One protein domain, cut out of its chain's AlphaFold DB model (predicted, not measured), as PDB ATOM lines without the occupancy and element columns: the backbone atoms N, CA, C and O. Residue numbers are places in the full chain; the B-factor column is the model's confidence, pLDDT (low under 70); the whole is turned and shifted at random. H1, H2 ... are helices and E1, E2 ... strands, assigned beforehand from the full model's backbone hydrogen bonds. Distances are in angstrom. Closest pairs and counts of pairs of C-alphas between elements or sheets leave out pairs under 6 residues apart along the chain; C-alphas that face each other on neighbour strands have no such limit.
ATOM      1  N   LEU A   4     198.023 187.369 148.580       74.19
ATOM      2  CA  LEU A   4     198.742 188.111 147.548       74.19
ATOM      3  C   LEU A   4     198.515 187.533 146.140       74.19
ATOM      4  O   LEU A   4     198.189 188.281 145.225       74.19
ATOM      5  N   SER A   5     198.598 186.208 145.973       70.44
ATOM      6  CA  SER A   5     198.367 185.560 144.668       70.44
ATOM      7  C   SER A   5     196.961 185.821 144.115       70.44
ATOM      8  O   SER A   5     196.782 186.059 142.920       70.44
ATOM      9  N   ARG A   6     195.958 185.866 145.000       76.75
ATOM     10  CA  ARG A   6     194.580 186.191 144.627       76.75
ATOM     11  C   ARG A   6     194.438 187.658 144.232       76.75
ATOM     12  O   ARG A   6     193.814 187.931 143.216       76.75
ATOM     13  N   ALA A   7     195.044 188.577 144.985       77.75
ATOM     14  CA  ALA A   7     195.040 190.000 144.647       77.75
ATOM     15  C   ALA A   7     195.694 190.268 143.280       77.75
ATOM     16  O   ALA A   7     195.126 190.981 142.462       77.75
ATOM     17  N   ILE A   8     196.831 189.624 142.994       79.44
ATOM     18  CA  ILE A   8     197.511 189.710 141.695       79.44
ATOM     19  C   ILE A   8     196.619 189.203 140.553       79.44
ATOM     20  O   ILE A   8     196.564 189.820 139.493       79.44
ATOM     21  N   SER A   9     195.890 188.105 140.768       80.25
ATOM     22  CA  SER A   9     195.008 187.528 139.742       80.25
ATOM     23  C   SER A   9     193.852 188.464 139.362       80.25
ATOM     24  O   SER A   9     193.380 188.429 138.229       80.25
ATOM     25  N   LEU A  10     193.422 189.353 140.267       83.38
ATOM     26  CA  LEU A  10     192.383 190.350 139.973       83.38
ATOM     27  C   LEU A  10     192.845 191.420 138.969       83.38
ATOM     28  O   LEU A  10     192.006 192.052 138.332       83.38
ATOM     29  N   LEU A  11     194.158 191.610 138.795       82.62
ATOM     30  CA  LEU A  11     194.718 192.571 137.839       82.62
ATOM     31  C   LEU A  11     194.737 192.046 136.398       82.62
ATOM     32  O   LEU A  11     194.919 192.834 135.471       82.62
ATOM     33  N   GLN A  12     194.520 190.743 136.197       86.56
ATOM     34  CA  GLN A  12     194.633 190.111 134.885       86.56
ATOM     35  C   GLN A  12     193.677 190.720 133.856       86.56
ATOM     36  O   GLN A  12     194.112 191.231 132.824       86.56
ATOM     37  N   LYS A  13     192.379 190.723 134.160       84.50
ATOM     38  CA  LYS A  13     191.351 191.218 133.241       84.50
ATOM     39  C   LYS A  13     191.509 192.719 132.917       84.50
ATOM     40  O   LYS A  13     191.501 193.057 131.734       84.50
ATOM     41  N   PRO A  14     191.746 193.614 133.900       84.12
ATOM     42  CA  PRO A  14     192.054 195.018 133.623       84.12
ATOM     43  C   PRO A  14     193.246 195.233 132.682       84.12
ATOM     44  O   PRO A  14     193.168 196.066 131.778       84.12
ATOM     45  N   ILE A  15     194.338 194.482 132.866       84.50
ATOM     46  CA  ILE A  15     195.542 194.593 132.030       84.50
ATOM     47  C   ILE A  15     195.289 194.037 130.626       84.50
ATOM     48  O   ILE A  15     195.686 194.667 129.649       84.50
ATOM     49  N   GLU A  16     194.599 192.900 130.506       87.69
ATOM     50  CA  GLU A  16     194.175 192.352 129.212       87.69
ATOM     51  C   GLU A  16     193.358 193.368 128.413       87.69
ATOM     52  O   GLU A  16     193.638 193.621 127.239       87.69
ATOM     53  N   ASP A  17     192.357 193.972 129.054       84.06
ATOM     54  CA  ASP A  17     191.478 194.933 128.400       84.06
ATOM     55  C   ASP A  17     192.233 196.224 128.046       84.06
ATOM     56  O   ASP A  17     192.024 196.775 126.964       84.06
ATOM     57  N   PHE A  18     193.155 196.679 128.903       83.25
ATOM     58  CA  PHE A  18     194.045 197.801 128.597       83.25
ATOM     59  C   PHE A  18     194.915 197.507 127.373       83.25
ATOM     60  O   PHE A  18     194.895 198.281 126.422       83.25
ATOM     61  N   VAL A  19     195.619 196.372 127.346       85.31
ATOM     62  CA  VAL A  19     196.498 195.987 126.229       85.31
ATOM     63  C   VAL A  19     195.720 195.881 124.917       85.31
ATOM     64  O   VAL A  19     196.198 196.354 123.886       85.31
ATOM     65  N   ARG A  20     194.497 195.333 124.941       86.38
ATOM     66  CA  ARG A  20     193.629 195.258 123.752       86.38
ATOM     67  C   ARG A  20     193.236 196.634 123.217       86.38
ATOM     68  O   ARG A  20     193.179 196.806 121.999       86.38
ATOM     69  N   ARG A  21     192.948 197.593 124.105       84.50
ATOM     70  CA  ARG A  21     192.577 198.967 123.728       84.50
ATOM     71  C   ARG A  21     193.784 199.778 123.264       84.50
ATOM     72  O   ARG A  21     193.736 200.382 122.200       84.50
ATOM     73  N   ALA A  22     194.852 199.769 124.056       79.62
ATOM     74  CA  ALA A  22     196.057 200.566 123.860       79.62
ATOM     75  C   ALA A  22     196.945 200.057 122.714       79.62
ATOM     76  O   ALA A  22     197.653 200.848 122.099       79.62
ATOM     77  N   LYS A  23     196.909 198.744 122.428       83.50
ATOM     78  CA  LYS A  23     197.739 198.066 121.416       83.50
ATOM     79  C   LYS A  23     199.226 198.466 121.490       83.50
ATOM     80  O   LYS A  23     199.787 198.925 120.495       83.50
ATOM     81  N   PRO A  24     199.879 198.315 122.658       84.88
ATOM     82  CA  PRO A  24     201.273 198.702 122.805       84.88
ATOM     83  C   PRO A  24     202.193 197.802 121.970       84.88
ATOM     84  O   PRO A  24     201.930 196.613 121.784       84.88
ATOM     85  N   HIS A  25     203.319 198.360 121.528       82.50
ATOM     86  CA  HIS A  25     204.356 197.617 120.803       82.50
ATOM     87  C   HIS A  25     205.125 196.638 121.706       82.50
ATOM     88  O   HIS A  25     205.638 195.628 121.230       82.50
ATOM     89  N   VAL A  26     205.225 196.944 123.002       86.56
ATOM     90  CA  VAL A  26     205.923 196.140 124.009       86.56
ATOM     91  C   VAL A  26     205.260 196.328 125.372       86.56
ATOM     92  O   VAL A  26     204.783 197.417 125.690       86.56
ATOM     93  N   LEU A  27     205.243 195.279 126.189       87.44
ATOM     94  CA  LEU A  27     204.823 195.328 127.587       87.44
ATOM     95  C   LEU A  27     206.013 195.052 128.499       87.44
ATOM     96  O   LEU A  27     206.624 193.988 128.424       87.44
ATOM     97  N   VAL A  28     206.302 195.982 129.403       87.19
ATOM     98  CA  VAL A  28     207.197 195.737 130.535       87.19
ATOM     99  C   VAL A  28     206.330 195.326 131.718       87.19
ATOM    100  O   VAL A  28     205.459 196.084 132.136       87.19
ATOM    101  N   SER A  29     206.518 194.115 132.237       87.00
ATOM    102  CA  SER A  29     205.699 193.604 133.347       87.00
ATOM    103  C   SER A  29     206.541 192.841 134.357       87.00
ATOM    104  O   SER A  29     207.454 192.109 133.970       87.00
ATOM    105  N   ASP A  30     206.181 192.977 135.628       85.75
ATOM    106  CA  ASP A  30     206.833 192.323 136.762       85.75
ATOM    107  C   ASP A  30     206.784 190.781 136.683       85.75
ATOM    108  O   ASP A  30     205.895 190.184 136.058       85.75
ATOM    109  N   MET A  31     207.742 190.125 137.341       83.88
ATOM    110  CA  MET A  31     207.804 188.670 137.500       83.88
ATOM    111  C   MET A  31     206.585 188.040 138.169       83.88
ATOM    112  O   MET A  31     206.253 186.891 137.871       83.88
ATOM    113  N   PHE A  32     205.882 188.783 139.021       83.12
ATOM    114  CA  PHE A  32     204.668 188.310 139.678       83.12
ATOM    115  C   PHE A  32     203.447 188.278 138.753       83.12
ATOM    116  O   PHE A  32     202.408 187.748 139.146       83.12
ATOM    117  N   PHE A  33     203.567 188.755 137.509       86.31
ATOM    118  CA  PHE A  33     202.534 188.644 136.478       86.31
ATOM    119  C   PHE A  33     202.937 187.620 135.403       86.31
ATOM    120  O   PHE A  33     203.207 187.985 134.260       86.31
ATOM    121  N   PRO A  34     203.030 186.311 135.714       83.75
ATOM    122  CA  PRO A  34     203.466 185.323 134.729       83.75
ATOM    123  C   PRO A  34     202.492 185.216 133.547       83.75
ATOM    124  O   PRO A  34     202.949 185.054 132.419       83.75
ATOM    125  N   TRP A  35     201.187 185.401 133.782       86.38
ATOM    126  CA  TRP A  35     200.108 185.309 132.789       86.38
ATOM    127  C   TRP A  35     200.185 186.369 131.674       86.38
ATOM    128  O   TRP A  35     199.608 186.169 130.609       86.38
ATOM    129  N   THR A  36     200.956 187.455 131.834       89.31
ATOM    130  CA  THR A  36     201.112 188.473 130.771       89.31
ATOM    131  C   THR A  36     201.817 187.937 129.523       89.31
ATOM    132  O   THR A  36     201.750 188.549 128.461       89.31
ATOM    133  N   VAL A  37     202.459 186.768 129.624       87.62
ATOM    134  CA  VAL A  37     203.032 186.040 128.485       87.62
ATOM    135  C   VAL A  37     201.989 185.663 127.427       87.62
ATOM    136  O   VAL A  37     202.317 185.534 126.251       87.62
ATOM    137  N   GLU A  38     200.726 185.502 127.823       87.94
ATOM    138  CA  GLU A  38     199.657 185.045 126.930       87.94
ATOM    139  C   GLU A  38     199.019 186.185 126.123       87.94
ATOM    140  O   GLU A  38     198.209 185.940 125.230       87.94
ATOM    141  N   LEU A  39     199.429 187.436 126.370       88.06
ATOM    142  CA  LEU A  39     198.862 188.636 125.743       88.06
ATOM    143  C   LEU A  39     199.282 188.846 124.279       88.06
ATOM    144  O   LEU A  39     198.847 189.812 123.656       88.06
ATOM    145  N   LYS A  40     200.103 187.948 123.720       86.44
ATOM    146  CA  LYS A  40     200.562 187.949 122.314       86.44
ATOM    147  C   LYS A  40     201.220 189.261 121.853       86.44
ATOM    148  O   LYS A  40     201.246 189.549 120.661       86.44
ATOM    149  N   ILE A  41     201.784 190.024 122.784       87.94
ATOM    150  CA  ILE A  41     202.634 191.187 122.515       87.94
ATOM    151  C   ILE A  41     204.046 190.925 123.052       87.94
ATOM    152  O   ILE A  41     204.185 190.184 124.031       87.94
ATOM    153  N   PRO A  42     205.099 191.507 122.451       87.88
ATOM    154  CA  PRO A  42     206.451 191.403 122.985       87.88
ATOM    155  C   PRO A  42     206.496 191.831 124.454       87.88
ATOM    156  O   PRO A  42     206.040 192.916 124.811       87.88
ATOM    157  N   ARG A  43     207.047 190.969 125.311       88.25
ATOM    158  CA  ARG A  43     207.144 191.202 126.754       88.25
ATOM    159  C   ARG A  43     208.598 191.343 127.179       88.25
ATOM    160  O   ARG A  43     209.406 190.463 126.888       88.25
ATOM    161  N   ILE A  44     208.898 192.393 127.937       86.31
ATOM    162  CA  ILE A  44     210.117 192.511 128.738       86.31
ATOM    163  C   ILE A  44     209.748 192.179 130.185       86.31
ATOM    164  O   ILE A  44     208.858 192.795 130.780       86.31
ATOM    165  N   LEU A  45     210.404 191.168 130.741       84.19
ATOM    166  CA  LEU A  45     210.232 190.773 132.133       84.19
ATOM    167  C   LEU A  45     211.064 191.698 133.024       84.19
ATOM    168  O   LEU A  45     212.283 191.746 132.877       84.19
ATOM    169  N   LEU A  46     210.420 192.422 133.936       84.25
ATOM    170  CA  LEU A  46     211.127 193.226 134.929       84.25
ATOM    171  C   LEU A  46     211.429 192.378 136.163       84.25
ATOM    172  O   LEU A  46     210.517 191.836 136.792       84.25
ATOM    173  N   TYR A  47     212.710 192.312 136.509       81.12
ATOM    174  CA  TYR A  47     213.199 191.726 137.739       81.12
ATOM    175  C   TYR A  47     213.688 192.835 138.676       81.12
ATOM    176  O   TYR A  47     214.712 193.456 138.398       81.12
ATOM    177  N   PRO A  48     212.943 193.123 139.763       71.81
ATOM    178  CA  PRO A  48     213.247 194.250 140.639       71.81
ATOM    179  C   PRO A  48     214.398 193.980 141.617       71.81
ATOM    180  O   PRO A  48     214.766 194.883 142.368       71.81
ATOM    181  N   LEU A  49     214.946 192.761 141.636       78.69
ATOM    182  CA  LEU A  49     216.033 192.352 142.523       78.69
ATOM    183  C   LEU A  49     217.352 192.248 141.743       78.69
ATOM    184  O   LEU A  49     217.378 192.256 140.512       78.69
ATOM    185  N   ASN A  50     218.460 192.180 142.478       74.62
ATOM    186  CA  ASN A  50     219.801 192.141 141.902       74.62
ATOM    187  C   ASN A  50     220.126 190.784 141.242       74.62
ATOM    188  O   ASN A  50     219.455 189.770 141.475       74.62
ATOM    189  N   ALA A  51     221.158 190.758 140.395       74.56
ATOM    190  CA  ALA A  51     221.533 189.570 139.629       74.56
ATOM    191  C   ALA A  51     221.953 188.420 140.557       74.56
ATOM    192  O   ALA A  51     221.642 187.258 140.276       74.56
ATOM    193  N   PHE A  52     222.587 188.741 141.689       77.19
ATOM    194  CA  PHE A  52     222.942 187.769 142.723       77.19
ATOM    195  C   PHE A  52     221.725 186.990 143.241       77.19
ATOM    196  O   PHE A  52     221.694 185.757 143.159       77.19
ATOM    197  N   PHE A  53     220.690 187.689 143.720       78.56
ATOM    198  CA  PHE A  53     219.477 187.057 144.241       78.56
ATOM    199  C   PHE A  53     218.818 186.169 143.186       78.56
ATOM    200  O   PHE A  53     218.313 185.087 143.498       78.56
ATOM    201  N   HIS A  54     218.835 186.608 141.928       73.81
ATOM    202  CA  HIS A  54     218.284 185.836 140.826       73.81
ATOM    203  C   HIS A  54     219.101 184.586 140.508       73.81
ATOM    204  O   HIS A  54     218.498 183.538 140.282       73.81
ATOM    205  N   CYS A  55     220.432 184.646 140.567       75.69
ATOM    206  CA  CYS A  55     221.294 183.468 140.458       75.69
ATOM    207  C   CYS A  55     221.029 182.464 141.583       75.69
ATOM    208  O   CYS A  55     220.802 181.287 141.300       75.69
ATOM    209  N   VAL A  56     220.969 182.918 142.840       76.06
ATOM    210  CA  VAL A  56     220.650 182.056 143.992       76.06
ATOM    211  C   VAL A  56     219.261 181.450 143.834       76.06
ATOM    212  O   VAL A  56     219.085 180.236 143.925       76.06
ATOM    213  N   SER A  57     218.267 182.276 143.514       73.12
ATOM    214  CA  SER A  57     216.897 181.810 143.331       73.12
ATOM    215  C   SER A  57     216.767 180.854 142.150       73.12
ATOM    216  O   SER A  57     215.987 179.911 142.224       73.12
ATOM    217  N   HIS A  58     217.499 181.070 141.056       72.56
ATOM    218  CA  HIS A  58     217.537 180.129 139.941       72.56
ATOM    219  C   HIS A  58     218.202 178.820 140.363       72.56
ATOM    220  O   HIS A  58     217.675 177.760 140.046       72.56
ATOM    221  N   SER A  59     219.313 178.882 141.102       71.38
ATOM    222  CA  SER A  59     220.017 177.703 141.609       71.38
ATOM    223  C   SER A  59     219.123 176.860 142.515       71.38
ATOM    224  O   SER A  59     219.035 175.650 142.342       71.38
ATOM    225  N   LEU A  60     218.387 177.497 143.429       67.62
ATOM    226  CA  LEU A  60     217.414 176.820 144.288       67.62
ATOM    227  C   LEU A  60     216.245 176.244 143.472       67.62
ATOM    228  O   LEU A  60     215.789 175.130 143.723       67.62
ATOM    229  N   ARG A  61     215.796 176.972 142.445       67.56
ATOM    230  CA  ARG A  61     214.701 176.557 141.555       67.56
ATOM    231  C   ARG A  61     215.117 175.579 140.456       67.56
ATOM    232  O   ARG A  61     214.241 175.098 139.742       67.56
ATOM    233  N   LEU A  62     216.396 175.213 140.320       62.28
ATOM    234  CA  LEU A  62     216.815 174.104 139.447       62.28
ATOM    235  C   LEU A  62     216.162 172.777 139.864       62.28
ATOM    236  O   LEU A  62     216.014 171.893 139.025       62.28
ATOM    237  N   HIS A  63     215.699 172.683 141.111       56.12
ATOM    238  CA  HIS A  63     214.946 171.549 141.638       56.12
ATOM    239  C   HIS A  63     213.413 171.706 141.533       56.12
ATOM    240  O   HIS A  63     212.690 170.792 141.923       56.12
ATOM    241  N   GLU A  64     212.896 172.809 140.966       52.84
ATOM    242  CA  GLU A  64     211.456 173.054 140.781       52.84
ATOM    243  C   GLU A  64     211.083 173.343 139.304       52.84
ATOM    244  O   GLU A  64     211.458 174.380 138.746       52.84
ATOM    245  N   PRO A  65     210.271 172.487 138.646       49.94
ATOM    246  CA  PRO A  65     210.002 172.565 137.201       49.94
ATOM    247  C   PRO A  65     209.260 173.824 136.713       49.94
ATOM    248  O   PRO A  65     209.232 174.101 135.515       49.94
ATOM    249  N   GLN A  66     208.610 174.577 137.604       50.28
ATOM    250  CA  GLN A  66     207.534 175.507 137.227       50.28
ATOM    251  C   GLN A  66     207.999 176.951 136.965       50.28
ATOM    252  O   GLN A  66     207.261 177.734 136.372       50.28
ATOM    253  N   SER A  67     209.223 177.324 137.354       53.53
ATOM    254  CA  SER A  67     209.628 178.743 137.377       53.53
ATOM    255  C   SER A  67     210.220 179.294 136.074       53.53
ATOM    256  O   SER A  67     210.211 180.503 135.859       53.53
ATOM    257  N   LYS A  68     210.684 178.433 135.159       58.22
ATOM    258  CA  LYS A  68     211.446 178.858 133.965       58.22
ATOM    259  C   LYS A  68     210.578 179.287 132.776       58.22
ATOM    260  O   LYS A  68     211.093 179.774 131.772       58.22
ATOM    261  N   GLY A  69     209.263 179.075 132.849       71.19
ATOM    262  CA  GLY A  69     208.362 179.264 131.710       71.19
ATOM    263  C   GLY A  69     208.230 180.722 131.265       71.19
ATOM    264  O   GLY A  69     208.274 180.998 130.071       71.19
ATOM    265  N   ALA A  70     208.076 181.655 132.207       75.12
ATOM    266  CA  ALA A  70     207.860 183.068 131.884       75.12
ATOM    267  C   ALA A  70     209.137 183.761 131.382       75.12
ATOM    268  O   ALA A  70     209.065 184.566 130.455       75.12
ATOM    269  N   GLU A  71     210.297 183.408 131.944       77.12
ATOM    270  CA  GLU A  71     211.605 183.928 131.527       77.12
ATOM    271  C   GLU A  71     211.873 183.612 130.051       77.12
ATOM    272  O   GLU A  71     212.064 184.523 129.253       77.12
ATOM    273  N   ARG A  72     211.777 182.330 129.662       78.06
ATOM    274  CA  ARG A  72     212.063 181.874 128.288       78.06
ATOM    275  C   ARG A  72     211.049 182.345 127.248       78.06
ATOM    276  O   ARG A  72     211.370 182.407 126.068       78.06
ATOM    277  N   LYS A  73     209.808 182.599 127.666       81.69
ATOM    278  CA  LYS A  73     208.738 183.077 126.779       81.69
ATOM    279  C   LYS A  73     208.699 184.607 126.667       81.69
ATOM    280  O   LYS A  73     207.899 185.133 125.896       81.69
ATOM    281  N   SER A  74     209.523 185.318 127.435       81.06
ATOM    282  CA  SER A  74     209.688 186.768 127.311       81.06
ATOM    283  C   SER A  74     210.755 187.089 126.261       81.06
ATOM    284  O   SER A  74     211.660 186.297 126.018       81.06
ATOM    285  N   TYR A  75     210.670 188.266 125.638       82.56
ATOM    286  CA  TYR A  75     211.671 188.719 124.661       82.56
ATOM    287  C   TYR A  75     213.047 188.938 125.309       82.56
ATOM    288  O   TYR A  75     214.096 188.739 124.692       82.56
ATOM    289  N   GLY A  76     213.033 189.346 126.574       84.75
ATOM    290  CA  GLY A  76     214.203 189.428 127.424       84.75
ATOM    291  C   GLY A  76     213.843 189.955 128.805       84.75
ATOM    292  O   GLY A  76     212.669 190.140 129.140       84.75
ATOM    293  N   ILE A  77     214.876 190.168 129.605       84.00
ATOM    294  CA  ILE A  77     214.800 190.433 131.033       84.00
ATOM    295  C   ILE A  77     215.501 191.752 131.332       84.00
ATOM    296  O   ILE A  77     216.608 192.003 130.861       84.00
ATOM    297  N   SER A  78     214.857 192.583 132.136       82.44
ATOM    298  CA  SER A  78     215.425 193.807 132.680       82.44
ATOM    299  C   SER A  78     215.780 193.590 134.146       82.44
ATOM    300  O   SER A  78     214.895 193.278 134.941       82.44
ATOM    301  N   LEU A  79     217.045 193.791 134.502       80.81
ATOM    302  CA  LEU A  79     217.551 193.788 135.875       80.81
ATOM    303  C   LEU A  79     217.688 195.230 136.370       80.81
ATOM    304  O   LEU A  79     218.119 196.107 135.620       80.81
ATOM    305  N   THR A  80     217.345 195.478 137.630       79.12
ATOM    306  CA  THR A  80     217.419 196.809 138.263       79.12
ATOM    307  C   THR A  80     218.767 197.100 138.934       79.12
ATOM    308  O   THR A  80     218.889 198.092 139.648       79.12
ATOM    309  N   SER A  81     219.786 196.262 138.734       73.69
ATOM    310  CA  SER A  81     221.153 196.496 139.218       73.69
ATOM    311  C   SER A  81     222.081 196.979 138.100       73.69
ATOM    312  O   SER A  81     221.797 196.795 136.913       73.69
ATOM    313  N   PHE A  82     223.200 197.603 138.477       75.81
ATOM    314  CA  PHE A  82     224.315 197.857 137.560       75.81
ATOM    315  C   PHE A  82     225.026 196.544 137.226       75.81
ATOM    316  O   PHE A  82     225.115 195.653 138.072       75.81
ATOM    317  N   ARG A  83     225.549 196.417 136.002       75.06
ATOM    318  CA  ARG A  83     226.335 195.232 135.620       75.06
ATOM    319  C   ARG A  83     227.663 195.210 136.370       75.06
ATOM    320  O   ARG A  83     228.119 194.150 136.775       75.06
ATOM    321  N   GLU A  84     228.242 196.386 136.549       77.12
ATOM    322  CA  GLU A  84     229.555 196.665 137.118       77.12
ATOM    323  C   GLU A  84     229.629 196.316 138.611       77.12
ATOM    324  O   GLU A  84     230.694 195.975 139.105       77.12
ATOM    325  N   MET A  85     228.493 196.330 139.322       74.38
ATOM    326  CA  MET A  85     228.431 195.916 140.730       74.38
ATOM    327  C   MET A  85     228.443 194.396 140.920       74.38
ATOM    328  O   MET A  85     228.836 193.911 141.974       74.38
ATOM    329  N   GLU A  86     227.941 193.643 139.941       77.06
ATOM    330  CA  GLU A  86     227.768 192.190 140.041       77.06
ATOM    331  C   GLU A  86     228.128 191.520 138.701       77.06
ATOM    332  O   GLU A  86     227.273 190.859 138.092       77.06
ATOM    333  N   PRO A  87     229.355 191.712 138.178       79.62
ATOM    334  CA  PRO A  87     229.693 191.316 136.813       79.62
ATOM    335  C   PRO A  87     229.609 189.799 136.628       79.62
ATOM    336  O   PRO A  87     228.982 189.319 135.682       79.62
ATOM    337  N   GLU A  88     230.155 189.036 137.574       81.50
ATOM    338  CA  GLU A  88     230.174 187.573 137.535       81.50
ATOM    339  C   GLU A  88     228.762 186.980 137.602       81.50
ATOM    340  O   GLU A  88     228.400 186.130 136.785       81.50
ATOM    341  N   TYR A  89     227.924 187.480 138.516       80.81
ATOM    342  CA  TYR A  89     226.534 187.039 138.642       80.81
ATOM    343  C   TYR A  89     225.675 187.481 137.459       80.81
ATOM    344  O   TYR A  89     224.817 186.720 137.021       80.81
ATOM    345  N   SER A  90     225.914 188.668 136.899       78.81
ATOM    346  CA  SER A  90     225.213 189.131 135.696       78.81
ATOM    347  C   SER A  90     225.511 188.229 134.497       78.81
ATOM    348  O   SER A  90     224.603 187.877 133.738       78.81
ATOM    349  N   GLU A  91     226.767 187.809 134.331       81.88
ATOM    350  CA  GLU A  91     227.154 186.889 133.260       81.88
ATOM    351  C   GLU A  91     226.682 185.456 133.509       81.88
ATOM    352  O   GLU A  91     226.203 184.796 132.581       81.88
ATOM    353  N   LEU A  92     226.738 184.982 134.755       81.50
ATOM    354  CA  LEU A  92     226.164 183.695 135.134       81.50
ATOM    355  C   LEU A  92     224.659 183.662 134.848       81.50
ATOM    356  O   LEU A  92     224.176 182.731 134.202       81.50
ATOM    357  N   PHE A  93     223.926 184.697 135.257       80.69
ATOM    358  CA  PHE A  93     222.484 184.797 135.054       80.69
ATOM    359  C   PHE A  93     222.114 184.741 133.567       80.69
ATOM    360  O   PHE A  93     221.248 183.957 133.170       80.69
ATOM    361  N   LYS A  94     222.824 185.499 132.721       79.56
ATOM    362  CA  LYS A  94     222.642 185.474 131.258       79.56
ATOM    363  C   LYS A  94     222.827 184.075 130.672       79.56
ATOM    364  O   LYS A  94     222.004 183.641 129.864       79.56
ATOM    365  N   LYS A  95     223.875 183.356 131.092       80.69
ATOM    366  CA  LYS A  95     224.138 181.976 130.644       80.69
ATOM    367  C   LYS A  95     223.007 181.037 131.059       80.69
ATOM    368  O   LYS A  95     222.464 180.306 130.232       80.69
ATOM    369  N   VAL A  96     222.633 181.101 132.333       76.19
ATOM    370  CA  VAL A  96     221.681 180.194 132.981       76.19
ATOM    371  C   VAL A  96     220.252 180.362 132.455       76.19
ATOM    372  O   VAL A  96     219.552 179.373 132.213       76.19
ATOM    373  N   VAL A  97     219.810 181.603 132.245       74.00
ATOM    374  CA  VAL A  97     218.457 181.887 131.743       74.00
ATOM    375  C   VAL A  97     218.382 181.798 130.215       74.00
ATOM    376  O   VAL A  97     217.303 181.575 129.658       74.00
ATOM    377  N   SER A  98     219.527 181.911 129.530       75.94
ATOM    378  CA  SER A  98     219.648 181.839 128.066       75.94
ATOM    379  C   SER A  98     218.694 182.802 127.342       75.94
ATOM    380  O   SER A  98     218.167 182.498 126.276       75.94
ATOM    381  N   SER A  99     218.437 183.960 127.954       78.06
ATOM    382  CA  SER A  99     217.574 185.026 127.436       78.06
ATOM    383  C   SER A  99     218.357 186.335 127.384       78.06
ATOM    384  O   SER A  99     219.327 186.517 128.125       78.06
ATOM    385  N   LYS A 100     217.938 187.273 126.526       83.88
ATOM    386  CA  LYS A 100     218.535 188.617 126.500       83.88
ATOM    387  C   LYS A 100     218.314 189.275 127.861       83.88
ATOM    388  O   LYS A 100     217.179 189.313 128.323       83.88
ATOM    389  N   CYS A 101     219.375 189.772 128.492       82.31
ATOM    390  CA  CYS A 101     219.287 190.460 129.778       82.31
ATOM    391  C   CYS A 101     219.941 191.836 129.681       82.31
ATOM    392  O   CYS A 101     221.059 191.946 129.168       82.31
ATOM    393  N   TRP A 102     219.263 192.850 130.208       84.50
ATOM    394  CA  TRP A 102     219.741 194.227 130.276       84.50
ATOM    395  C   TRP A 102     219.762 194.697 131.728       84.50
ATOM    396  O   TRP A 102     218.751 194.621 132.420       84.50
ATOM    397  N   ASN A 103     220.917 195.176 132.179       79.56
ATOM    398  CA  ASN A 103     221.103 195.809 133.479       79.56
ATOM    399  C   ASN A 103     220.797 197.303 133.311       79.56
ATOM    400  O   ASN A 103     221.552 198.004 132.641       79.56
ATOM    401  N   LEU A 104     219.677 197.773 133.864       75.75
ATOM    402  CA  LEU A 104     219.237 199.169 133.731       75.75
ATOM    403  C   LEU A 104     219.754 200.077 134.857       75.75
ATOM    404  O   LEU A 104     219.414 201.258 134.886       75.75
ATOM    405  N   GLY A 105     220.571 199.552 135.777       64.81
ATOM    406  CA  GLY A 105     220.978 200.290 136.970       64.81
ATOM    407  C   GLY A 105     219.796 200.564 137.911       64.81
ATOM    408  O   GLY A 105     218.634 200.306 137.574       64.81
ATOM    409  N   PRO A 106     220.056 201.064 139.127       67.06
ATOM    410  CA  PRO A 106     219.017 201.295 140.101       67.06
ATOM    411  C   PRO A 106     218.115 202.424 139.610       67.06
ATOM    412  O   PRO A 106     218.492 203.596 139.551       67.06
ATOM    413  N   LEU A 107     216.871 202.043 139.312       64.50
ATOM    414  CA  LEU A 107     215.807 202.938 138.856       64.50
ATOM    415  C   LEU A 107     215.546 204.106 139.834       64.50
ATOM    416  O   LEU A 107     214.951 205.113 139.459       64.50
ATOM    417  N   SER A 108     216.019 204.011 141.080       60.59
ATOM    418  CA  SER A 108     215.939 205.076 142.086       60.59
ATOM    419  C   SER A 108     216.747 206.329 141.731       60.59
ATOM    420  O   SER A 108     216.362 207.425 142.139       60.59
ATOM    421  N   GLU A 148     190.586 200.713 136.688       52.00
ATOM    422  CA  GLU A 148     190.921 201.170 135.340       52.00
ATOM    423  C   GLU A 148     192.381 201.630 135.286       52.00
ATOM    424  O   GLU A 148     192.788 202.556 135.986       52.00
ATOM    425  N   ILE A 149     193.178 200.989 134.430       58.78
ATOM    426  CA  ILE A 149     194.563 201.393 134.182       58.78
ATOM    427  C   ILE A 149     194.544 202.573 133.214       58.78
ATOM    428  O   ILE A 149     194.267 202.401 132.027       58.78
ATOM    429  N   ARG A 150     194.835 203.765 133.743       55.03
ATOM    430  CA  ARG A 150     194.982 205.020 132.984       55.03
ATOM    431  C   ARG A 150     196.435 205.493 132.872       55.03
ATOM    432  O   ARG A 150     196.674 206.592 132.390       55.03
ATOM    433  N   SER A 151     197.388 204.688 133.351       56.41
ATOM    434  CA  SER A 151     198.809 205.047 133.396       56.41
ATOM    435  C   SER A 151     199.325 205.497 132.024       56.41
ATOM    436  O   SER A 151     198.927 204.908 131.012       56.41
ATOM    437  N   PRO A 152     200.217 206.502 131.973       56.47
ATOM    438  CA  PRO A 152     200.684 207.061 130.713       56.47
ATOM    439  C   PRO A 152     201.403 205.993 129.883       56.47
ATOM    440  O   PRO A 152     202.300 205.298 130.367       56.47
ATOM    441  N   MET A 153     201.005 205.860 128.617       63.38
ATOM    442  CA  MET A 153     201.805 205.137 127.636       63.38
ATOM    443  C   MET A 153     203.039 205.973 127.323       63.38
ATOM    444  O   MET A 153     202.920 207.144 126.970       63.38
ATOM    445  N   VAL A 154     204.216 205.369 127.430       69.12
ATOM    446  CA  VAL A 154     205.458 206.027 127.025       69.12
ATOM    447  C   VAL A 154     205.590 205.901 125.510       69.12
ATOM    448  O   VAL A 154     205.553 204.793 124.967       69.12
ATOM    449  N   GLY A 155     205.712 207.038 124.825       69.75
ATOM    450  CA  GLY A 155     205.976 207.078 123.392       69.75
ATOM    451  C   GLY A 155     207.344 206.483 123.057       69.75
ATOM    452  O   GLY A 155     208.246 206.415 123.893       69.75
ATOM    453  N   LYS A 156     207.515 206.026 121.812       70.44
ATOM    454  CA  LYS A 156     208.778 205.422 121.357       70.44
ATOM    455  C   LYS A 156     209.964 206.376 121.550       70.44
ATOM    456  O   LYS A 156     211.022 205.935 121.976       70.44
ATOM    457  N   VAL A 157     209.769 207.663 121.271       66.12
ATOM    458  CA  VAL A 157     210.814 208.693 121.367       66.12
ATOM    459  C   VAL A 157     211.250 208.892 122.817       66.12
ATOM    460  O   VAL A 157     212.444 208.916 123.108       66.12
ATOM    461  N   GLU A 158     210.301 208.995 123.743       68.00
ATOM    462  CA  GLU A 158     210.567 209.140 125.177       68.00
ATOM    463  C   GLU A 158     211.257 207.888 125.728       68.00
ATOM    464  O   GLU A 158     212.189 207.990 126.525       68.00
ATOM    465  N   PHE A 159     210.847 206.708 125.256       70.38
ATOM    466  CA  PHE A 159     211.466 205.439 125.624       70.38
ATOM    467  C   PHE A 159     212.906 205.320 125.103       70.38
ATOM    468  O   PHE A 159     213.795 204.916 125.849       70.38
ATOM    469  N   GLU A 160     213.166 205.711 123.854       66.19
ATOM    470  CA  GLU A 160     214.515 205.737 123.275       66.19
ATOM    471  C   GLU A 160     215.416 206.743 123.993       66.19
ATOM    472  O   GLU A 160     216.541 206.396 124.346       66.19
ATOM    473  N   LYS A 161     214.912 207.947 124.302       66.44
ATOM    474  CA  LYS A 161     215.630 208.937 125.123       66.44
ATOM    475  C   LYS A 161     215.993 208.358 126.488       66.44
ATOM    476  O   LYS A 161     217.143 208.471 126.907       66.44
ATOM    477  N   ALA A 162     215.038 207.706 127.152       69.44
ATOM    478  CA  ALA A 162     215.277 207.055 128.432       69.44
ATOM    479  C   ALA A 162     216.343 205.960 128.307       69.44
ATOM    480  O   ALA A 162     217.267 205.936 129.111       69.44
ATOM    481  N   ILE A 163     216.277 205.103 127.280       68.69
ATOM    482  CA  ILE A 163     217.284 204.061 127.026       68.69
ATOM    483  C   ILE A 163     218.664 204.653 126.746       68.69
ATOM    484  O   ILE A 163     219.640 204.184 127.321       68.69
ATOM    485  N   CYS A 164     218.779 205.657 125.877       66.69
ATOM    486  CA  CYS A 164     220.059 206.294 125.571       66.69
ATOM    487  C   CYS A 164     220.670 206.943 126.814       66.69
ATOM    488  O   CYS A 164     221.879 206.890 127.003       66.69
ATOM    489  N   PHE A 165     219.838 207.503 127.686       65.62
ATOM    490  CA  PHE A 165     220.278 208.060 128.957       65.62
ATOM    491  C   PHE A 165     220.643 206.974 129.996       65.62
ATOM    492  O   PHE A 165     221.612 207.115 130.733       65.62
ATOM    493  N   LEU A 166     219.903 205.861 130.034       60.88
ATOM    494  CA  LEU A 166     220.107 204.727 130.949       60.88
ATOM    495  C   LEU A 166     221.319 203.864 130.583       60.88
ATOM    496  O   LEU A 166     222.071 203.421 131.443       60.88
ATOM    497  N   MET A 167     221.450 203.558 129.298       64.50
ATOM    498  CA  MET A 167     222.352 202.533 128.778       64.50
ATOM    499  C   MET A 167     223.368 203.076 127.771       64.50
ATOM    500  O   MET A 167     224.310 202.357 127.438       64.50
ATOM    501  N   GLY A 168     223.195 204.299 127.269       65.31
ATOM    502  CA  GLY A 168     224.102 204.898 126.289       65.31
ATOM    503  C   GLY A 168     225.402 205.423 126.902       65.31
ATOM    504  O   GLY A 168     225.721 205.168 128.059       65.31
ATOM    505  N   GLY A 169     226.180 206.136 126.089       60.78
ATOM    506  CA  GLY A 169     227.455 206.745 126.485       60.78
ATOM    507  C   GLY A 169     227.313 208.198 126.923       60.78
ATOM    508  O   GLY A 169     228.162 209.013 126.579       60.78
ATOM    509  N   SER A 170     226.205 208.564 127.579       67.56
ATOM    510  CA  SER A 170     226.103 209.917 128.131       67.56
ATOM    511  C   SER A 170     227.140 210.087 129.244       67.56
ATOM    512  O   SER A 170     227.439 209.125 129.950       67.56
ATOM    513  N   GLU A 171     227.665 211.299 129.412       67.56
ATOM    514  CA  GLU A 171     228.657 211.615 130.451       67.56
ATOM    515  C   GLU A 171     228.177 211.164 131.841       67.56
ATOM    516  O   GLU A 171     228.908 210.519 132.582       67.56
ATOM    517  N   TRP A 172     226.888 211.356 132.134       66.88
ATOM    518  CA  TRP A 172     226.265 210.894 133.374       66.88
ATOM    519  C   TRP A 172     226.228 209.365 133.517       66.88
ATOM    520  O   TRP A 172     226.478 208.835 134.600       66.88
ATOM    521  N   THR A 173     225.901 208.638 132.443       65.88
ATOM    522  CA  THR A 173     225.888 207.164 132.464       65.88
ATOM    523  C   THR A 173     227.291 206.626 132.728       65.88
ATOM    524  O   THR A 173     227.447 205.650 133.460       65.88
ATOM    525  N   GLU A 174     228.302 207.278 132.159       73.62
ATOM    526  CA  GLU A 174     229.704 206.917 132.338       73.62
ATOM    527  C   GLU A 174     230.178 207.182 133.775       73.62
ATOM    528  O   GLU A 174     230.721 206.280 134.410       73.62
ATOM    529  N   GLU A 175     229.868 208.350 134.349       75.06
ATOM    530  CA  GLU A 175     230.140 208.653 135.765       75.06
ATOM    531  C   GLU A 175     229.486 207.636 136.715       75.06
ATOM    532  O   GLU A 175     230.092 207.178 137.689       75.06
ATOM    533  N   MET A 176     228.232 207.260 136.441       71.38
ATOM    534  CA  MET A 176     227.500 206.280 137.246       71.38
ATOM    535  C   MET A 176     228.147 204.894 137.181       71.38
ATOM    536  O   MET A 176     228.252 204.231 138.217       71.38
ATOM    537  N   ARG A 177     228.604 204.470 135.995       74.50
ATOM    538  CA  ARG A 177     229.332 203.206 135.807       74.50
ATOM    539  C   ARG A 177     230.677 203.226 136.520       74.50
ATOM    540  O   ARG A 177     230.944 202.309 137.287       74.50
ATOM    541  N   GLN A 178     231.462 204.291 136.368       79.19
ATOM    542  CA  GLN A 178     232.749 204.439 137.059       79.19
ATOM    543  C   GLN A 178     232.590 204.360 138.580       79.19
ATOM    544  O   GLN A 178     233.346 203.667 139.261       79.19
ATOM    545  N   ARG A 179     231.555 205.009 139.127       78.75
ATOM    546  CA  ARG A 179     231.244 204.917 140.556       78.75
ATOM    547  C   ARG A 179     230.808 203.510 140.965       78.75
ATOM    548  O   ARG A 179     231.185 203.049 142.040       78.75
ATOM    549  N   ALA A 180     230.015 202.829 140.139       75.00
ATOM    550  CA  ALA A 180     229.624 201.443 140.383       75.00
ATOM    551  C   ALA A 180     230.840 200.498 140.384       75.00
ATOM    552  O   ALA A 180     230.920 199.631 141.251       75.00
ATOM    553  N   GLU A 181     231.807 200.706 139.488       80.44
ATOM    554  CA  GLU A 181     233.078 199.967 139.453       80.44
ATOM    555  C   GLU A 181     233.960 200.251 140.672       80.44
ATOM    556  O   GLU A 181     234.601 199.346 141.204       80.44
ATOM    557  N   GLU A 182     234.030 201.503 141.129       80.88
ATOM    558  CA  GLU A 182     234.762 201.853 142.350       80.88
ATOM    559  C   GLU A 182     234.142 201.176 143.576       80.88
ATOM    560  O   GLU A 182     234.858 200.569 144.370       80.88
ATOM    561  N   ILE A 183     232.810 201.204 143.692       78.12
ATOM    562  CA  ILE A 183     232.081 200.505 144.757       78.12
ATOM    563  C   ILE A 183     232.300 198.993 144.675       78.12
ATOM    564  O   ILE A 183     232.541 198.371 145.707       78.12
ATOM    565  N   GLY A 184     232.261 198.412 143.472       72.56
ATOM    566  CA  GLY A 184     232.568 196.996 143.253       72.56
ATOM    567  C   GLY A 184     233.968 196.634 143.755       72.56
ATOM    568  O   GLY A 184     234.107 195.740 144.586       72.56
ATOM    569  N   ARG A 185     234.988 197.408 143.358       79.94
ATOM    570  CA  ARG A 185     236.383 197.218 143.802       79.94
ATOM    571  C   ARG A 185     236.573 197.396 145.307       79.94
ATOM    572  O   ARG A 185     237.391 196.699 145.901       79.94
ATOM    573  N   MET A 186     235.872 198.345 145.930       80.12
ATOM    574  CA  MET A 186     235.887 198.492 147.391       80.12
ATOM    575  C   MET A 186     235.282 197.258 148.064       80.12
ATOM    576  O   MET A 186     235.863 196.749 149.013       80.12
ATOM    577  N   GLY A 187     234.165 196.744 147.542       73.75
ATOM    578  CA  GLY A 187     233.545 195.518 148.040       73.75
ATOM    579  C   GLY A 187     234.466 194.300 147.950       73.75
ATOM    580  O   GLY A 187     234.547 193.544 148.908       73.75
ATOM    581  N   GLU A 188     235.199 194.131 146.847       74.12
ATOM    582  CA  GLU A 188     236.173 193.038 146.692       74.12
ATOM    583  C   GLU A 188     237.286 193.108 147.748       74.12
ATOM    584  O   GLU A 188     237.558 192.114 148.417       74.12
ATOM    585  N   LYS A 189     237.872 194.293 147.963       78.38
ATOM    586  CA  LYS A 189     238.949 194.499 148.950       78.38
ATOM    587  C   LYS A 189     238.527 194.256 150.397       78.38
ATOM    588  O   LYS A 189     239.365 193.888 151.207       78.38
ATOM    589  N   GLU A 190     237.260 194.489 150.727       73.50
ATOM    590  CA  GLU A 190     236.707 194.234 152.068       73.50
ATOM    591  C   GLU A 190     236.371 192.748 152.296       73.50
ATOM    592  O   GLU A 190     236.165 192.325 153.432       73.50
ATOM    593  N   VAL A 191     236.272 191.955 151.222       66.44
ATOM    594  CA  VAL A 191     235.960 190.516 151.266       66.44
ATOM    595  C   VAL A 191     237.230 189.658 151.166       66.44
ATOM    596  O   VAL A 191     237.207 188.491 151.568       66.44
ATOM    597  N   GLU A 192     238.341 190.212 150.670       55.25
ATOM    598  CA  GLU A 192     239.661 189.582 150.763       55.25
ATOM    599  C   GLU A 192     240.127 189.509 152.240       55.25
ATOM    600  O   GLU A 192     240.057 190.517 152.945       55.25
TER     601      GLU A 192
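What this domain is: This is residues 4 to 108 and 148 to 192 of the 193 residues of an uncharacterized protein of Rhododendron simsii (UniProt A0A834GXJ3). A small sheet of four parallel strands, E1 to E4 side by side, has H3, H5 and H6 over one face and no named helix on the other; H4 packs on H6, and H2 packs on H3 past the E1 edge. H7 and H8 meet at a corner, and H8 is a long arm that touches no helix but H7. The printed part has 150 residues, with eight named helices and four named strands in the order H1 H2 E1 H3 E2 H4 H5 E3 H6 E4 H7 H8. The class is mixed, helices and strands; the whole is compact, with a radius of gyration of the C-alphas of 17.2 A and spans of 52 by 42 by 26 A.

How they stand to each other: H1, residues 4 to 9, and H2, residues 12 to 22, meet only through their link. H2 touches H3, residues 34 to 39, closest at the C-alphas of Glu 16 and Leu 39, 6.9 A apart. The sheet runs E1, residues 27 to 30, E2, residues 43 to 47, E3, residues 76 to 79, and E4, residues 100 to 103. Within hydrogen-bond range are N 44 and O 27 at 2.8 A, N 78 and O 45 at 2.8 A, and N 77 and O 100 at 2.8 A. H3 and H6, residues 87 to 97, are on the same face, making two layers, helices on one face of a sheet, at heights over the sheet of 9.2 A and 9.7 A. H5, residues 69 to 73, is on that face too, at a height of 8.9 A. H4, residues 51 to 61, touches H6, closest at the C-alphas of Ala 51 and Ser 90, 5.4 A apart. Three right-handed strand-helix-strand units, parallel neighbour strands with one or more helices between, are E1, H3, E2; E2, H4 H5, E3; and E3, H6, E4. H7, residues 156 to 167, and H8, residues 171 to 191, touch only at the corner, with Leu 166 and Thr 173 as closest C-alphas, 6.5 A. Each O i to N i+4 pair is within hydrogen-bond range in H1, H2, H4, H5, H6, H7 and H8; H3 has 0 of 2, but 3 of 3 O i to N i+3 pairs.

Where its parts are: H1 begins at C-alpha 4 (198.742, 188.111, 147.548). From first to last C-alpha, H2 measures 15.3 A, H4 14.8 A, H6 15.5 A, H7 15.7 A, E2 12.6 A and H8 30.5 A. H8 ends at C-alpha 191 (235.960, 190.516, 151.266).

The domain as a whole: The C-alphas of Arg 21 and Glu 192 are the two farthest apart, 55.1 A. Residues 109 to 147 are not printed; C-alphas 108 and 148 are 26.2 A apart across the cut. Of the links that are printed whole, none is long. Residues 60 to 66 stand free. The mean pLDDT of the printed part is 75.5; 39 residues are under 70, among them 60 to 68 and 160 to 173.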